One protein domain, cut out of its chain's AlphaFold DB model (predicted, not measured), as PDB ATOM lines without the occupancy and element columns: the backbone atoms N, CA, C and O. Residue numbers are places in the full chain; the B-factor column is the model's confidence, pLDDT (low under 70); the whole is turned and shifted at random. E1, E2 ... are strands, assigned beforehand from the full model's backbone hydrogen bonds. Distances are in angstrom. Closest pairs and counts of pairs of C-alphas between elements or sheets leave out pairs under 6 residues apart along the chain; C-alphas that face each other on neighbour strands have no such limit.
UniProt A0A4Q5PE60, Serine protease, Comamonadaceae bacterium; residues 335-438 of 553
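What this domain is: This is residues 335 to 438 of the 553 residues of the protein "Serine protease" of Comamonadaceae bacterium (UniProt A0A4Q5PE60). With little regular structure, this is a small closed barrel of six antiparallel strands, ringed as E1 E2 E3 E6 E5 E4, with loops at Gly 400 and Asn 424 at opposite ends. The 104 printed residues include 38 in named strands, E1 to E6, and no named helix: all strand. It is compact, radius of gyration of the C-alphas 14.0 A, spans 47 by 32 by 23 A.

How they stand to each other: E1, residues 337 to 341, E2, 347 to 355, and E3, 367 to 372, form a meander, antiparallel neighbours in turn, as do E4, 390 to 392, E5, 406 to 414, and E6, 432 to 437. Greek keys, first strand beside fourth, are E1 to E4, with N 339 and O 392 2.8 A apart, and E3 to E6, with N 369 and O 435 2.9 A apart.

Where its parts are: E1 begins at C-alpha 337 (23.865, -38.314, 19.790); E6 ends at C-alpha 437 (30.395, -47.802, 26.741).

The domain as a whole: The printed part has no cut and four long links. pLDDT is under 70 at residues 395 to 403 and 425.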
ATOM      1  N   ASP A 335      21.056 -40.064  15.100       89.38
ATOM      2  CA  ASP A 335      21.205 -41.442  15.595       89.38
ATOM      3  C   ASP A 335      22.530 -41.695  16.335       89.38
ATOM      4  O   ASP A 335      22.713 -42.775  16.888       89.38
ATOM      5  N   SER A 336      23.462 -40.744  16.381       94.75
ATOM      6  CA  SER A 336      24.757 -40.909  17.064       94.75
ATOM      7  C   SER A 336      24.898 -40.038  18.317       94.75
ATOM      8  O   SER A 336      25.961 -40.035  18.936       94.75
ATOM      9  N   ILE A 337      23.852 -39.296  18.696       95.44
ATOM     10  CA  ILE A 337      23.865 -38.314  19.790       95.44
ATOM     11  C   ILE A 337      23.004 -38.830  20.940       95.44
ATOM     12  O   ILE A 337      21.889 -39.307  20.723       95.44
ATOM     13  N   GLY A 338      23.541 -38.762  22.155       93.94
ATOM     14  CA  GLY A 338      22.904 -39.278  23.359       93.94
ATOM     15  C   GLY A 338      22.831 -38.251  24.485       93.94
ATOM     16  O   GLY A 338      23.660 -37.344  24.589       93.94
ATOM     17  N   CYS A 339      21.848 -38.439  25.358       94.31
ATOM     18  CA  CYS A 339      21.711 -37.691  26.597       94.31
ATOM     19  C   CYS A 339      22.491 -38.393  27.713       94.31
ATOM     20  O   CYS A 339      22.398 -39.616  27.866       94.31
ATOM     21  N   VAL A 340      23.242 -37.612  28.489       95.06
ATOM     22  CA  VAL A 340      23.912 -38.058  29.715       95.06
ATOM     23  C   VAL A 340      22.970 -37.845  30.896       95.06
ATOM     24  O   VAL A 340      22.482 -36.732  31.104       95.06
ATOM     25  N   CYS A 341      22.757 -38.890  31.694       92.12
ATOM     26  CA  CYS A 341      21.891 -38.887  32.869       92.12
ATOM     27  C   CYS A 341      22.643 -39.334  34.135       92.12
ATOM     28  O   CYS A 341      23.478 -40.243  34.086       92.12
ATOM     29  N   ASP A 342      22.294 -38.752  35.284       88.69
ATOM     30  CA  ASP A 342      22.726 -39.208  36.609       88.69
ATOM     31  C   ASP A 342      22.030 -40.523  37.022       88.69
ATOM     32  O   ASP A 342      21.229 -41.090  36.273       88.69
ATOM     33  N   GLU A 343      22.334 -41.044  38.209       84.56
ATOM     34  CA  GLU A 343      21.720 -42.265  38.762       84.56
ATOM     35  C   GLU A 343      20.199 -42.179  39.010       84.56
ATOM     36  O   GLU A 343      19.556 -43.214  39.167       84.56
ATOM     37  N   ASN A 344      19.620 -40.974  38.996       81.19
ATOM     38  CA  ASN A 344      18.195 -40.687  39.187       81.19
ATOM     39  C   ASN A 344      17.459 -40.424  37.854       81.19
ATOM     40  O   ASN A 344      16.349 -39.888  37.859       81.19
ATOM     41  N   ASP A 345      18.108 -40.735  36.725       80.25
ATOM     42  CA  ASP A 345      17.707 -40.386  35.352       80.25
ATOM     43  C   ASP A 345      17.550 -38.867  35.096       80.25
ATOM     44  O   ASP A 345      16.995 -38.447  34.076       80.25
ATOM     45  N   ALA A 346      18.099 -38.015  35.972       80.50
ATOM     46  CA  ALA A 346      18.165 -36.577  35.759       80.50
ATOM     47  C   ALA A 346      19.235 -36.246  34.711       80.50
ATOM     48  O   ALA A 346      20.380 -36.692  34.777       80.50
ATOM     49  N   ARG A 347      18.845 -35.456  33.713       86.38
ATOM     50  CA  ARG A 347      19.638 -35.198  32.509       86.38
ATOM     51  C   ARG A 347      20.663 -34.093  32.752       86.38
ATOM     52  O   ARG A 347      20.288 -32.959  33.034       86.38
ATOM     53  N   ALA A 348      21.942 -34.439  32.636       86.19
ATOM     54  CA  ALA A 348      23.079 -33.572  32.944       86.19
ATOM     55  C   ALA A 348      23.687 -32.897  31.701       86.19
ATOM     56  O   ALA A 348      24.251 -31.811  31.806       86.19
ATOM     57  N   GLY A 349      23.569 -33.510  30.518       90.88
ATOM     58  CA  GLY A 349      24.115 -32.933  29.291       90.88
ATOM     59  C   GLY A 349      23.983 -33.822  28.059       90.88
ATOM     60  O   GLY A 349      23.180 -34.758  28.017       90.88
ATOM     61  N   THR A 350      24.793 -33.517  27.050       96.56
ATOM     62  CA  THR A 350      24.837 -34.202  25.754       96.56
ATOM     63  C   THR A 350      26.171 -34.938  25.579       96.56
ATOM     64  O   THR A 350      27.181 -34.590  26.189       96.56
ATOM     65  N   GLY A 351      26.205 -35.950  24.722       97.69
ATOM     66  CA  GLY A 351      27.437 -36.464  24.131       97.69
ATOM     67  C   GLY A 351      27.156 -37.204  22.827       97.69
ATOM     68  O   GLY A 351      26.003 -37.319  22.402       97.69
ATOM     69  N   PHE A 352      28.196 -37.696  22.164       98.19
ATOM     70  CA  PHE A 352      28.069 -38.306  20.840       98.19
ATOM     71  C   PHE A 352      29.069 -39.430  20.587       98.19
ATOM     72  O   PHE A 352      30.176 -39.443  21.120       98.19
ATOM     73  N   LEU A 353      28.673 -40.382  19.745       98.00
ATOM     74  CA  LEU A 353      29.513 -41.494  19.315       98.00
ATOM     75  C   LEU A 353      30.464 -41.071  18.190       98.00
ATOM     76  O   LEU A 353      30.067 -40.389  17.246       98.00
ATOM     77  N   MET A 354      31.702 -41.551  18.253       96.75
ATOM     78  CA  MET A 354      32.699 -41.489  17.179       96.75
ATOM     79  C   MET A 354      33.443 -42.822  17.081       96.75
ATOM     80  O   MET A 354      33.525 -43.557  18.061       96.75
ATOM     81  N   GLU A 355      34.037 -43.126  15.929       96.19
ATOM     82  CA  GLU A 355      35.044 -44.191  15.849       96.19
ATOM     83  C   GLU A 355      36.306 -43.774  16.616       96.19
ATOM     84  O   GLU A 355      36.814 -42.667  16.417       96.19
ATOM     85  N   GLY A 356      36.854 -44.658  17.456       95.12
ATOM     86  CA  GLY A 356      38.068 -44.384  18.230       95.12
ATOM     87  C   GLY A 356      39.237 -43.940  17.348       95.12
ATOM     88  O   GLY A 356      39.875 -42.929  17.636       95.12
ATOM     89  N   ALA A 357      39.440 -44.613  16.213       94.31
ATOM     90  CA  ALA A 357      40.461 -44.300  15.213       94.31
ATOM     91  C   ALA A 357      40.336 -42.893  14.598       94.31
ATOM     92  O   ALA A 357      41.339 -42.344  14.141       94.31
ATOM     93  N   ALA A 358      39.147 -42.279  14.616       93.56
ATOM     94  CA  ALA A 358      38.951 -40.905  14.153       93.56
ATOM     95  C   ALA A 358      39.480 -39.852  15.149       93.56
ATOM     96  O   ALA A 358      39.635 -38.686  14.767       93.56
ATOM     97  N   LEU A 359      39.768 -40.246  16.396       93.50
ATOM     98  CA  LEU A 359      40.319 -39.406  17.468       93.50
ATOM     99  C   LEU A 359      41.758 -39.807  17.831       93.50
ATOM    100  O   LEU A 359      42.628 -38.944  17.890       93.50
ATOM    101  N   CYS A 360      42.022 -41.105  17.998       93.81
ATOM    102  CA  CYS A 360      43.355 -41.680  18.164       93.81
ATOM    103  C   CYS A 360      43.450 -43.004  17.376       93.81
ATOM    104  O   CYS A 360      42.770 -43.968  17.737       93.81
ATOM    105  N   PRO A 361      44.294 -43.107  16.327       91.31
ATOM    106  CA  PRO A 361      44.393 -44.308  15.486       91.31
ATOM    107  C   PRO A 361      44.642 -45.617  16.252       91.31
ATOM    108  O   PRO A 361      44.155 -46.669  15.839       91.31
ATOM    109  N   ALA A 362      45.341 -45.557  17.392       92.31
ATOM    110  CA  ALA A 362      45.631 -46.714  18.241       92.31
ATOM    111  C   ALA A 362      44.384 -47.337  18.908       92.31
ATOM    112  O   ALA A 362      44.440 -48.483  19.348       92.31
ATOM    113  N   TRP A 363      43.255 -46.621  18.975       93.50
ATOM    114  CA  TRP A 363      42.007 -47.129  19.559       93.50
ATOM    115  C   TRP A 363      41.170 -47.990  18.596       93.50
ATOM    116  O   TRP A 363      40.241 -48.670  19.036       93.50
ATOM    117  N   GLY A 364      41.501 -48.003  17.298       92.88
ATOM    118  CA  GLY A 364      40.809 -48.814  16.292       92.88
ATOM    119  C   GLY A 364      39.358 -48.380  16.000       92.88
ATOM    120  O   GLY A 364      38.901 -47.343  16.477       92.88
ATOM    121  N   PRO A 365      38.606 -49.155  15.197       92.31
ATOM    122  CA  PRO A 365      37.277 -48.768  14.703       92.31
ATOM    123  C   PRO A 365      36.143 -48.905  15.741       92.31
ATOM    124  O   PRO A 365      34.978 -48.710  15.409       92.31
ATOM    125  N   GLY A 366      36.447 -49.273  16.991       94.50
ATOM    126  CA  GLY A 366      35.437 -49.372  18.049       94.50
ATOM    127  C   GLY A 366      34.855 -48.000  18.396       94.50
ATOM    128  O   GLY A 366      35.591 -47.013  18.438       94.50
ATOM    129  N   LEU A 367      33.546 -47.926  18.653       97.06
ATOM    130  CA  LEU A 367      32.911 -46.658  19.009       97.06
ATOM    131  C   LEU A 367      33.296 -46.212  20.427       97.06
ATOM    132  O   LEU A 367      33.313 -47.006  21.370       97.06
ATOM    133  N   VAL A 368      33.556 -44.915  20.563       97.81
ATOM    134  CA  VAL A 368      33.760 -44.199  21.825       97.81
ATOM    135  C   VAL A 368      32.717 -43.090  21.936       97.81
ATOM    136  O   VAL A 368      32.280 -42.545  20.922       97.81
ATOM    137  N   PHE A 369      32.301 -42.762  23.154       98.38
ATOM    138  CA  PHE A 369      31.371 -41.669  23.425       98.38
ATOM    139  C   PHE A 369      32.149 -40.457  23.945       98.38
ATOM    140  O   PHE A 369      32.971 -40.579  24.854       98.38
ATOM    141  N   VAL A 370      31.904 -39.299  23.340       98.50
ATOM    142  CA  VAL A 370      32.584 -38.029  23.599       98.50
ATOM    143  C   VAL A 370      31.590 -37.073  24.254       98.50
ATOM    144  O   VAL A 370      30.475 -36.903  23.762       98.50
ATOM    145  N   THR A 371      31.979 -36.459  25.366       98.19
ATOM    146  CA  THR A 371      31.194 -35.450  26.095       98.19
ATOM    147  C   THR A 371      32.145 -34.496  26.834       98.19
ATOM    148  O   THR A 371      33.364 -34.612  26.693       98.19
ATOM    149  N   ASN A 372      31.624 -33.560  27.624       97.12
ATOM    150  CA  ASN A 372      32.444 -32.630  28.394       97.12
ATOM    151  C   ASN A 372      32.872 -33.190  29.754       97.12
ATOM    152  O   ASN A 372      32.142 -33.961  30.378       97.12
ATOM    153  N   ALA A 373      34.020 -32.739  30.259       94.88
ATOM    154  CA  ALA A 373      34.526 -33.120  31.575       94.88
ATOM    155  C   ALA A 373      33.713 -32.509  32.724       94.88
ATOM    156  O   ALA A 373      33.604 -33.110  33.795       94.88
ATOM    157  N   HIS A 374      33.059 -31.367  32.490       92.50
ATOM    158  CA  HIS A 374      32.027 -30.859  33.394       92.50
ATOM    159  C   HIS A 374      30.660 -31.574  33.284       92.50
ATOM    160  O   HIS A 374      29.776 -31.257  34.076       92.50
ATOM    161  N   VAL A 375      30.483 -32.528  32.354       94.69
ATOM    162  CA  VAL A 375      29.257 -33.342  32.185       94.69
ATOM    163  C   VAL A 375      29.467 -34.779  32.685       94.69
ATOM    164  O   VAL A 375      28.662 -35.264  33.476       94.69
ATOM    165  N   ILE A 376      30.562 -35.444  32.292       96.62
ATOM    166  CA  ILE A 376      31.034 -36.706  32.890       96.62
ATOM    167  C   ILE A 376      32.476 -36.515  33.360       96.62
ATOM    168  O   ILE A 376      33.369 -36.276  32.547       96.62
ATOM    169  N   GLY A 377      32.728 -36.664  34.660       93.00
ATOM    170  CA  GLY A 377      34.045 -36.394  35.234       93.00
ATOM    171  C   GLY A 377      34.052 -36.356  36.759       93.00
ATOM    172  O   GLY A 377      33.086 -36.745  37.409       93.00
ATOM    173  N   ARG A 378      35.176 -35.906  37.332       85.31
ATOM    174  CA  ARG A 378      35.384 -35.772  38.792       85.31
ATOM    175  C   ARG A 378      35.898 -34.401  39.239       85.31
ATOM    176  O   ARG A 378      36.011 -34.153  40.433       85.31
ATOM    177  N   GLU A 379      36.213 -33.518  38.294       73.06
ATOM    178  CA  GLU A 379      36.841 -32.212  38.561       73.06
ATOM    179  C   GLU A 379      35.840 -31.042  38.575       73.06
ATOM    180  O   GLU A 379      36.204 -29.914  38.896       73.06
ATOM    181  N   SER A 380      34.566 -31.311  38.272       76.00
ATOM    182  CA  SER A 380      33.464 -30.347  38.342       76.00
ATOM    183  C   SER A 380      32.401 -30.831  39.335       76.00
ATOM    184  O   SER A 380      31.962 -31.976  39.208       76.00
ATOM    185  N   PRO A 381      31.915 -29.991  40.273       72.25
ATOM    186  CA  PRO A 381      30.853 -30.366  41.217       72.25
ATOM    187  C   PRO A 381      29.497 -30.704  40.576       72.25
ATOM    188  O   PRO A 381      28.627 -31.230  41.263       72.25
ATOM    189  N   VAL A 382      29.301 -30.366  39.296       78.19
ATOM    190  CA  VAL A 382      28.069 -30.652  38.532       78.19
ATOM    191  C   VAL A 382      28.234 -31.781  37.508       78.19
ATOM    192  O   VAL A 382      27.266 -32.128  36.837       78.19
ATOM    193  N   ALA A 383      29.432 -32.364  37.387       88.69
ATOM    194  CA  ALA A 383      29.648 -33.525  36.530       88.69
ATOM    195  C   ALA A 383      29.086 -34.796  37.174       88.69
ATOM    196  O   ALA A 383      29.174 -34.994  38.388       88.69
ATOM    197  N   VAL A 384      28.564 -35.700  36.348       92.50
ATOM    198  CA  VAL A 384      28.191 -37.045  36.787       92.50
ATOM    199  C   VAL A 384      29.461 -37.892  36.904       92.50
ATOM    200  O   VAL A 384      30.253 -37.950  35.959       92.50
ATOM    201  N   ASP A 385      29.655 -38.583  38.033       94.56
ATOM    202  CA  ASP A 385      30.765 -39.536  38.159       94.56
ATOM    203  C   ASP A 385      30.627 -40.633  37.084       94.56
ATOM    204  O   ASP A 385      29.534 -41.196  36.940       94.56
ATOM    205  N   PRO A 386      31.703 -40.988  36.355       95.88
ATOM    206  CA  PRO A 386      31.671 -42.045  35.347       95.88
ATOM    207  C   PRO A 386      31.001 -43.352  35.805       95.88
ATOM    208  O   PRO A 386      30.310 -43.981  35.010       95.88
ATOM    209  N   ALA A 387      31.134 -43.748  37.078       93.88
ATOM    210  CA  ALA A 387      30.524 -44.973  37.607       93.88
ATOM    211  C   ALA A 387      28.980 -44.936  37.656       93.88
ATOM    212  O   ALA A 387      28.327 -45.985  37.630       93.88
ATOM    213  N   HIS A 388      28.393 -43.740  37.725       93.69
ATOM    214  CA  HIS A 388      26.948 -43.519  37.834       93.69
ATOM    215  C   HIS A 388      26.328 -43.008  36.521       93.69
ATOM    216  O   HIS A 388      25.127 -43.187  36.296       93.69
ATOM    217  N   ALA A 389      27.147 -42.444  35.629       95.44
ATOM    218  CA  ALA A 389      26.734 -41.924  34.332       95.44
ATOM    219  C   ALA A 389      26.009 -42.975  33.472       95.44
ATOM    220  O   ALA A 389      26.535 -44.046  33.151       95.44
ATOM    221  N   GLY A 390      24.778 -42.642  33.090       95.12
ATOM    222  CA  GLY A 390      24.010 -43.342  32.071       95.12
ATOM    223  C   GLY A 390      24.000 -42.555  30.773       95.12
ATOM    224  O   GLY A 390      23.824 -41.342  30.792       95.12
ATOM    225  N   ILE A 391      24.143 -43.246  29.649       95.69
ATOM    226  CA  ILE A 391      23.937 -42.675  28.321       95.69
ATOM    227  C   ILE A 391      22.642 -43.270  27.763       95.69
ATOM    228  O   ILE A 391      22.425 -44.480  27.859       95.69
ATOM    229  N   THR A 392      21.783 -42.432  27.185       91.88
ATOM    230  CA  THR A 392      20.537 -42.840  26.512       91.88
ATOM    231  C   THR A 392      20.440 -42.200  25.130       91.88
ATOM    232  O   THR A 392      20.941 -41.098  24.920       91.88
ATOM    233  N   PHE A 393      19.797 -42.872  24.174       89.25
ATOM    234  CA  PHE A 393      19.658 -42.389  22.796       89.25
ATOM    235  C   PHE A 393      18.176 -42.363  22.398       89.25
ATOM    236  O   PHE A 393      17.566 -43.406  22.175       89.25
ATOM    237  N   GLU A 394      17.578 -41.176  22.277       76.94
ATOM    238  CA  GLU A 394      16.120 -41.024  22.089       76.94
ATOM    239  C   GLU A 394      15.580 -41.571  20.759       76.94
ATOM    240  O   GLU A 394      14.381 -41.819  20.620       76.94
ATOM    241  N   THR A 395      16.450 -41.829  19.778       69.50
ATOM    242  CA  THR A 395      16.040 -42.500  18.539       69.50
ATOM    243  C   THR A 395      15.724 -43.992  18.735       69.50
ATOM    244  O   THR A 395      15.230 -44.630  17.809       69.50
ATOM    245  N   GLU A 396      15.945 -44.560  19.931       67.69
ATOM    246  CA  GLU A 396      15.426 -45.885  20.321       67.69
ATOM    247  C   GLU A 396      13.920 -45.825  20.567       67.69
ATOM    248  O   GLU A 396      13.180 -46.539  19.889       67.69
ATOM    249  N   THR A 397      13.466 -44.900  21.421       56.31
ATOM    250  CA  THR A 397      12.041 -44.671  21.712       56.31
ATOM    251  C   THR A 397      11.268 -44.374  20.436       56.31
ATOM    252  O   THR A 397      10.251 -45.000  20.153       56.31
ATOM    253  N   ALA A 398      11.790 -43.456  19.615       51.78
ATOM    254  CA  ALA A 398      11.138 -43.068  18.369       51.78
ATOM    255  C   ALA A 398      11.097 -44.208  17.328       51.78
ATOM    256  O   ALA A 398      10.255 -44.189  16.438       51.78
ATOM    257  N   ALA A 399      11.974 -45.211  17.444       53.81
ATOM    258  CA  ALA A 399      11.966 -46.425  16.627       53.81
ATOM    259  C   ALA A 399      11.178 -47.593  17.261       53.81
ATOM    260  O   ALA A 399      11.323 -48.728  16.804       53.81
ATOM    261  N   GLY A 400      10.375 -47.341  18.303       49.09
ATOM    262  CA  GLY A 400       9.551 -48.359  18.963       49.09
ATOM    263  C   GLY A 400      10.351 -49.381  19.775       49.09
ATOM    264  O   GLY A 400       9.948 -50.539  19.859       49.09
ATOM    265  N   ARG A 401      11.505 -48.984  20.327       57.06
ATOM    266  CA  ARG A 401      12.349 -49.823  21.194       57.06
ATOM    267  C   ARG A 401      12.426 -49.235  22.599       57.06
ATOM    268  O   ARG A 401      12.494 -48.015  22.747       57.06
ATOM    269  N   ASP A 402      12.510 -50.104  23.604       59.03
ATOM    270  CA  ASP A 402      12.845 -49.698  24.971       59.03
ATOM    271  C   ASP A 402      14.177 -48.937  24.986       59.03
ATOM    272  O   ASP A 402      15.165 -49.375  24.386       59.03
ATOM    273  N   VAL A 403      14.206 -47.799  25.682       65.69
ATOM    274  CA  VAL A 403      15.409 -46.967  25.801       65.69
ATOM    275  C   VAL A 403      16.444 -47.711  26.632       65.69
ATOM    276  O   VAL A 403      16.313 -47.857  27.847       65.69
ATOM    277  N   SER A 404      17.512 -48.156  25.982       80.62
ATOM    278  CA  SER A 404      18.635 -48.764  26.672       80.62
ATOM    279  C   SER A 404      19.454 -47.693  27.382       80.62
ATOM    280  O   SER A 404      20.029 -46.805  26.754       80.62
ATOM    281  N   ARG A 405      19.577 -47.822  28.706       88.81
ATOM    282  CA  ARG A 405      20.627 -47.139  29.464       88.81
ATOM    283  C   ARG A 405      21.942 -47.899  29.273       88.81
ATOM    284  O   ARG A 405      22.063 -49.069  29.659       88.81
ATOM    285  N   TYR A 406      22.902 -47.232  28.647       94.19
ATOM    286  CA  TYR A 406      24.291 -47.666  28.496       94.19
ATOM    287  C   TYR A 406      25.116 -47.067  29.644       94.19
ATOM    288  O   TYR A 406      24.770 -46.005  30.162       94.19
ATOM    289  N   ARG A 407      26.181 -47.744  30.071       95.94
ATOM    290  CA  ARG A 407      27.060 -47.315  31.174       95.94
ATOM    291  C   ARG A 407      28.467 -47.042  30.657       95.94
ATOM    292  O   ARG A 407      28.867 -47.600  29.639       95.94
ATOM    293  N   VAL A 408      29.238 -46.233  31.379       97.38
ATOM    294  CA  VAL A 408      30.690 -46.152  31.165       97.38
ATOM    295  C   VAL A 408      31.337 -47.463  31.617       97.38
ATOM    296  O   VAL A 408      31.097 -47.917  32.734       97.38
ATOM    297  N   ALA A 409      32.161 -48.056  30.754       96.88
ATOM    298  CA  ALA A 409      33.056 -49.158  31.098       96.88
ATOM    299  C   ALA A 409      34.473 -48.643  31.383       96.88
ATOM    300  O   ALA A 409      35.014 -48.891  32.457       96.88
ATOM    301  N   ASP A 410      35.030 -47.859  30.455       96.50
ATOM    302  CA  ASP A 410      36.362 -47.260  30.571       96.50
ATOM    303  C   ASP A 410      36.287 -45.743  30.368       96.50
ATOM    304  O   ASP A 410      35.608 -45.274  29.452       96.50
ATOM    305  N   VAL A 411      37.061 -44.977  31.140       96.88
ATOM    306  CA  VAL A 411      37.438 -43.602  30.771       96.88
ATOM    307  C   VAL A 411      38.758 -43.687  30.009       96.88
ATOM    308  O   VAL A 411      39.761 -44.133  30.559       96.88
ATOM    309  N   LEU A 412      38.748 -43.301  28.732       95.94
ATOM    310  CA  LEU A 412      39.903 -43.400  27.831       95.94
ATOM    311  C   LEU A 412      40.752 -42.126  27.833       95.94
ATOM    312  O   LEU A 412      41.960 -42.185  27.628       95.94
ATOM    313  N   PHE A 413      40.109 -40.979  28.051       95.56
ATOM    314  CA  PHE A 413      40.743 -39.673  28.194       95.56
ATOM    315  C   PHE A 413      39.828 -38.741  28.995       95.56
ATOM    316  O   PHE A 413      38.604 -38.844  28.902       95.56
ATOM    317  N   SER A 414      40.420 -37.830  29.762       94.38
ATOM    318  CA  SER A 414      39.728 -36.771  30.500       94.38
ATOM    319  C   SER A 414      40.663 -35.571  30.613       94.38
ATOM    320  O   SER A 414      41.846 -35.739  30.903       94.38
ATOM    321  N   SER A 415      40.130 -34.372  30.412       93.38
ATOM    322  CA  SER A 415      40.852 -33.099  30.522       93.38
ATOM    323  C   SER A 415      39.971 -32.083  31.244       93.38
ATOM    324  O   SER A 415      38.795 -31.967  30.904       93.38
ATOM    325  N   ARG A 416      40.512 -31.350  32.215       91.25
ATOM    326  CA  ARG A 416      39.753 -30.435  33.075       91.25
ATOM    327  C   ARG A 416      39.159 -29.243  32.303       91.25
ATOM    328  O   ARG A 416      39.656 -28.903  31.224       91.25
ATOM    329  N   PRO A 417      38.120 -28.578  32.845       87.94
ATOM    330  CA  PRO A 417      37.525 -27.409  32.209       87.94
ATOM    331  C   PRO A 417      38.538 -26.282  31.966       87.94
ATOM    332  O   PRO A 417      39.253 -25.859  32.881       87.94
ATOM    333  N   GLY A 418      38.588 -25.787  30.729       84.06
ATOM    334  CA  GLY A 418      39.354 -24.597  30.364       84.06
ATOM    335  C   GLY A 418      38.652 -23.299  30.778       84.06
ATOM    336  O   GLY A 418      37.495 -23.290  31.197       84.06
ATOM    337  N   ARG A 419      39.347 -22.164  30.636       85.50
ATOM    338  CA  ARG A 419      38.724 -20.835  30.750       85.50
ATOM    339  C   ARG A 419      38.284 -20.341  29.374       85.50
ATOM    340  O   ARG A 419      39.079 -20.351  28.438       85.50
ATOM    341  N   LEU A 420      37.053 -19.841  29.308       86.81
ATOM    342  CA  LEU A 420      36.461 -19.180  28.143       86.81
ATOM    343  C   LEU A 420      37.406 -18.101  27.564       86.81
ATOM    344  O   LEU A 420      37.935 -17.268  28.305       86.81
ATOM    345  N   GLY A 421      37.637 -18.139  26.254       85.31
ATOM    346  CA  GLY A 421      38.520 -17.256  25.487       85.31
ATOM    347  C   GLY A 421      40.023 -17.554  25.594       85.31
ATOM    348  O   GLY A 421      40.827 -16.851  24.973       85.31
ATOM    349  N   VAL A 422      40.459 -18.553  26.374       85.50
ATOM    350  CA  VAL A 422      41.893 -18.802  26.627       85.50
ATOM    351  C   VAL A 422      42.506 -19.733  25.575       85.50
ATOM    352  O   VAL A 422      42.624 -20.948  25.750       85.50
ATOM    353  N   ARG A 423      42.964 -19.105  24.486       82.38
ATOM    354  CA  ARG A 423      43.679 -19.722  23.349       82.38
ATOM    355  C   ARG A 423      44.892 -20.571  23.753       82.38
ATOM    356  O   ARG A 423      45.141 -21.618  23.174       82.38
ATOM    357  N   ASN A 424      45.614 -20.168  24.799       71.94
ATOM    358  CA  ASN A 424      46.860 -20.821  25.223       71.94
ATOM    359  C   ASN A 424      46.653 -21.847  26.358       71.94
ATOM    360  O   ASN A 424      47.570 -22.077  27.147       71.94
ATOM    361  N   GLY A 425      45.451 -22.420  26.485       66.44
ATOM    362  CA  GLY A 425      45.183 -23.463  27.475       66.44
ATOM    363  C   GLY A 425      45.975 -24.747  27.201       66.44
ATOM    364  O   GLY A 425      46.270 -25.077  26.046       66.44
ATOM    365  N   GLY A 426      46.298 -25.489  28.257       73.00
ATOM    366  CA  GLY A 426      47.060 -26.736  28.157       73.00
ATOM    367  C   GLY A 426      46.312 -27.871  27.441       73.00
ATOM    368  O   GLY A 426      45.097 -27.807  27.222       73.00
ATOM    369  N   ALA A 427      47.034 -28.945  27.099       78.31
ATOM    370  CA  ALA A 427      46.438 -30.196  26.604       78.31
ATOM    371  C   ALA A 427      45.552 -30.881  27.667       78.31
ATOM    372  O   ALA A 427      44.665 -31.662  27.332       78.31
ATOM    373  N   ASP A 428      45.771 -30.546  28.939       83.00
ATOM    374  CA  ASP A 428      44.949 -30.919  30.084       83.00
ATOM    375  C   ASP A 428      43.699 -30.038  30.256       83.00
ATOM    376  O   ASP A 428      42.815 -30.433  30.999       83.00
ATOM    377  N   GLU A 429      43.578 -28.892  29.573       89.56
ATOM    378  CA  GLU A 429      42.486 -27.908  29.736       89.56
ATOM    379  C   GLU A 429      41.462 -27.924  28.584       89.56
ATOM    380  O   GLU A 429      41.002 -26.869  28.142       89.56
ATOM    381  N   LEU A 430      41.154 -29.091  28.017       92.69
ATOM    382  CA  LEU A 430      40.272 -29.223  26.844       92.69
ATOM    383  C   LEU A 430      38.798 -29.517  27.179       92.69
ATOM    384  O   LEU A 430      38.015 -29.720  26.258       92.69
ATOM    385  N   ASP A 431      38.418 -29.551  28.462       94.25
ATOM    386  CA  ASP A 431      37.057 -29.846  28.949       94.25
ATOM    387  C   ASP A 431      36.363 -31.059  28.296       94.25
ATOM    388  O   ASP A 431      35.139 -31.116  28.233       94.25
ATOM    389  N   VAL A 432      37.109 -32.041  27.785       96.19
ATOM    390  CA  VAL A 432      36.558 -33.240  27.144       96.19
ATOM    391  C   VAL A 432      36.789 -34.482  28.003       96.19
ATOM    392  O   VAL A 432      37.867 -34.681  28.563       96.19
ATOM    393  N   THR A 433      35.780 -35.348  28.044       97.38
ATOM    394  CA  THR A 433      35.866 -36.721  28.547       97.38
ATOM    395  C   THR A 433      35.474 -37.678  27.426       97.38
ATOM    396  O   THR A 433      34.441 -37.508  26.773       97.38
ATOM    397  N   ILE A 434      36.299 -38.700  27.198       98.00
ATOM    398  CA  ILE A 434      36.067 -39.745  26.198       98.00
ATOM    399  C   ILE A 434      35.968 -41.087  26.917       98.00
ATOM    400  O   ILE A 434      36.889 -41.487  27.632       98.00
ATOM    401  N   VAL A 435      34.861 -41.796  26.707       98.00
ATOM    402  CA  VAL A 435      34.554 -43.068  27.375       98.00
ATOM    403  C   VAL A 435      34.276 -44.191  26.384       98.00
ATOM    404  O   VAL A 435      33.765 -43.974  25.284       98.00
ATOM    405  N   ARG A 436      34.557 -45.425  26.805       97.69
ATOM    406  CA  ARG A 436      33.998 -46.634  26.197       97.69
ATOM    407  C   ARG A 436      32.707 -46.997  26.926       97.69
ATOM    408  O   ARG A 436      32.680 -46.996  28.156       97.69
ATOM    409  N   LEU A 437      31.652 -47.306  26.176       97.19
ATOM    410  CA  LEU A 437      30.395 -47.802  26.741       97.19
ATOM    411  C   LEU A 437      30.478 -49.309  27.027       97.19
ATOM    412  O   LEU A 437      31.222 -50.026  26.358       97.19
ATOM    413  N   ASP A 438      29.682 -49.791  27.980       95.94
ATOM    414  CA  ASP A 438      29.586 -51.208  28.371       95.94
ATOM    415  C   ASP A 438      29.195 -52.144  27.217       95.94
ATOM    416  O   ASP A 438      29.571 -53.317  27.196       95.94
TER     417      ASP A 438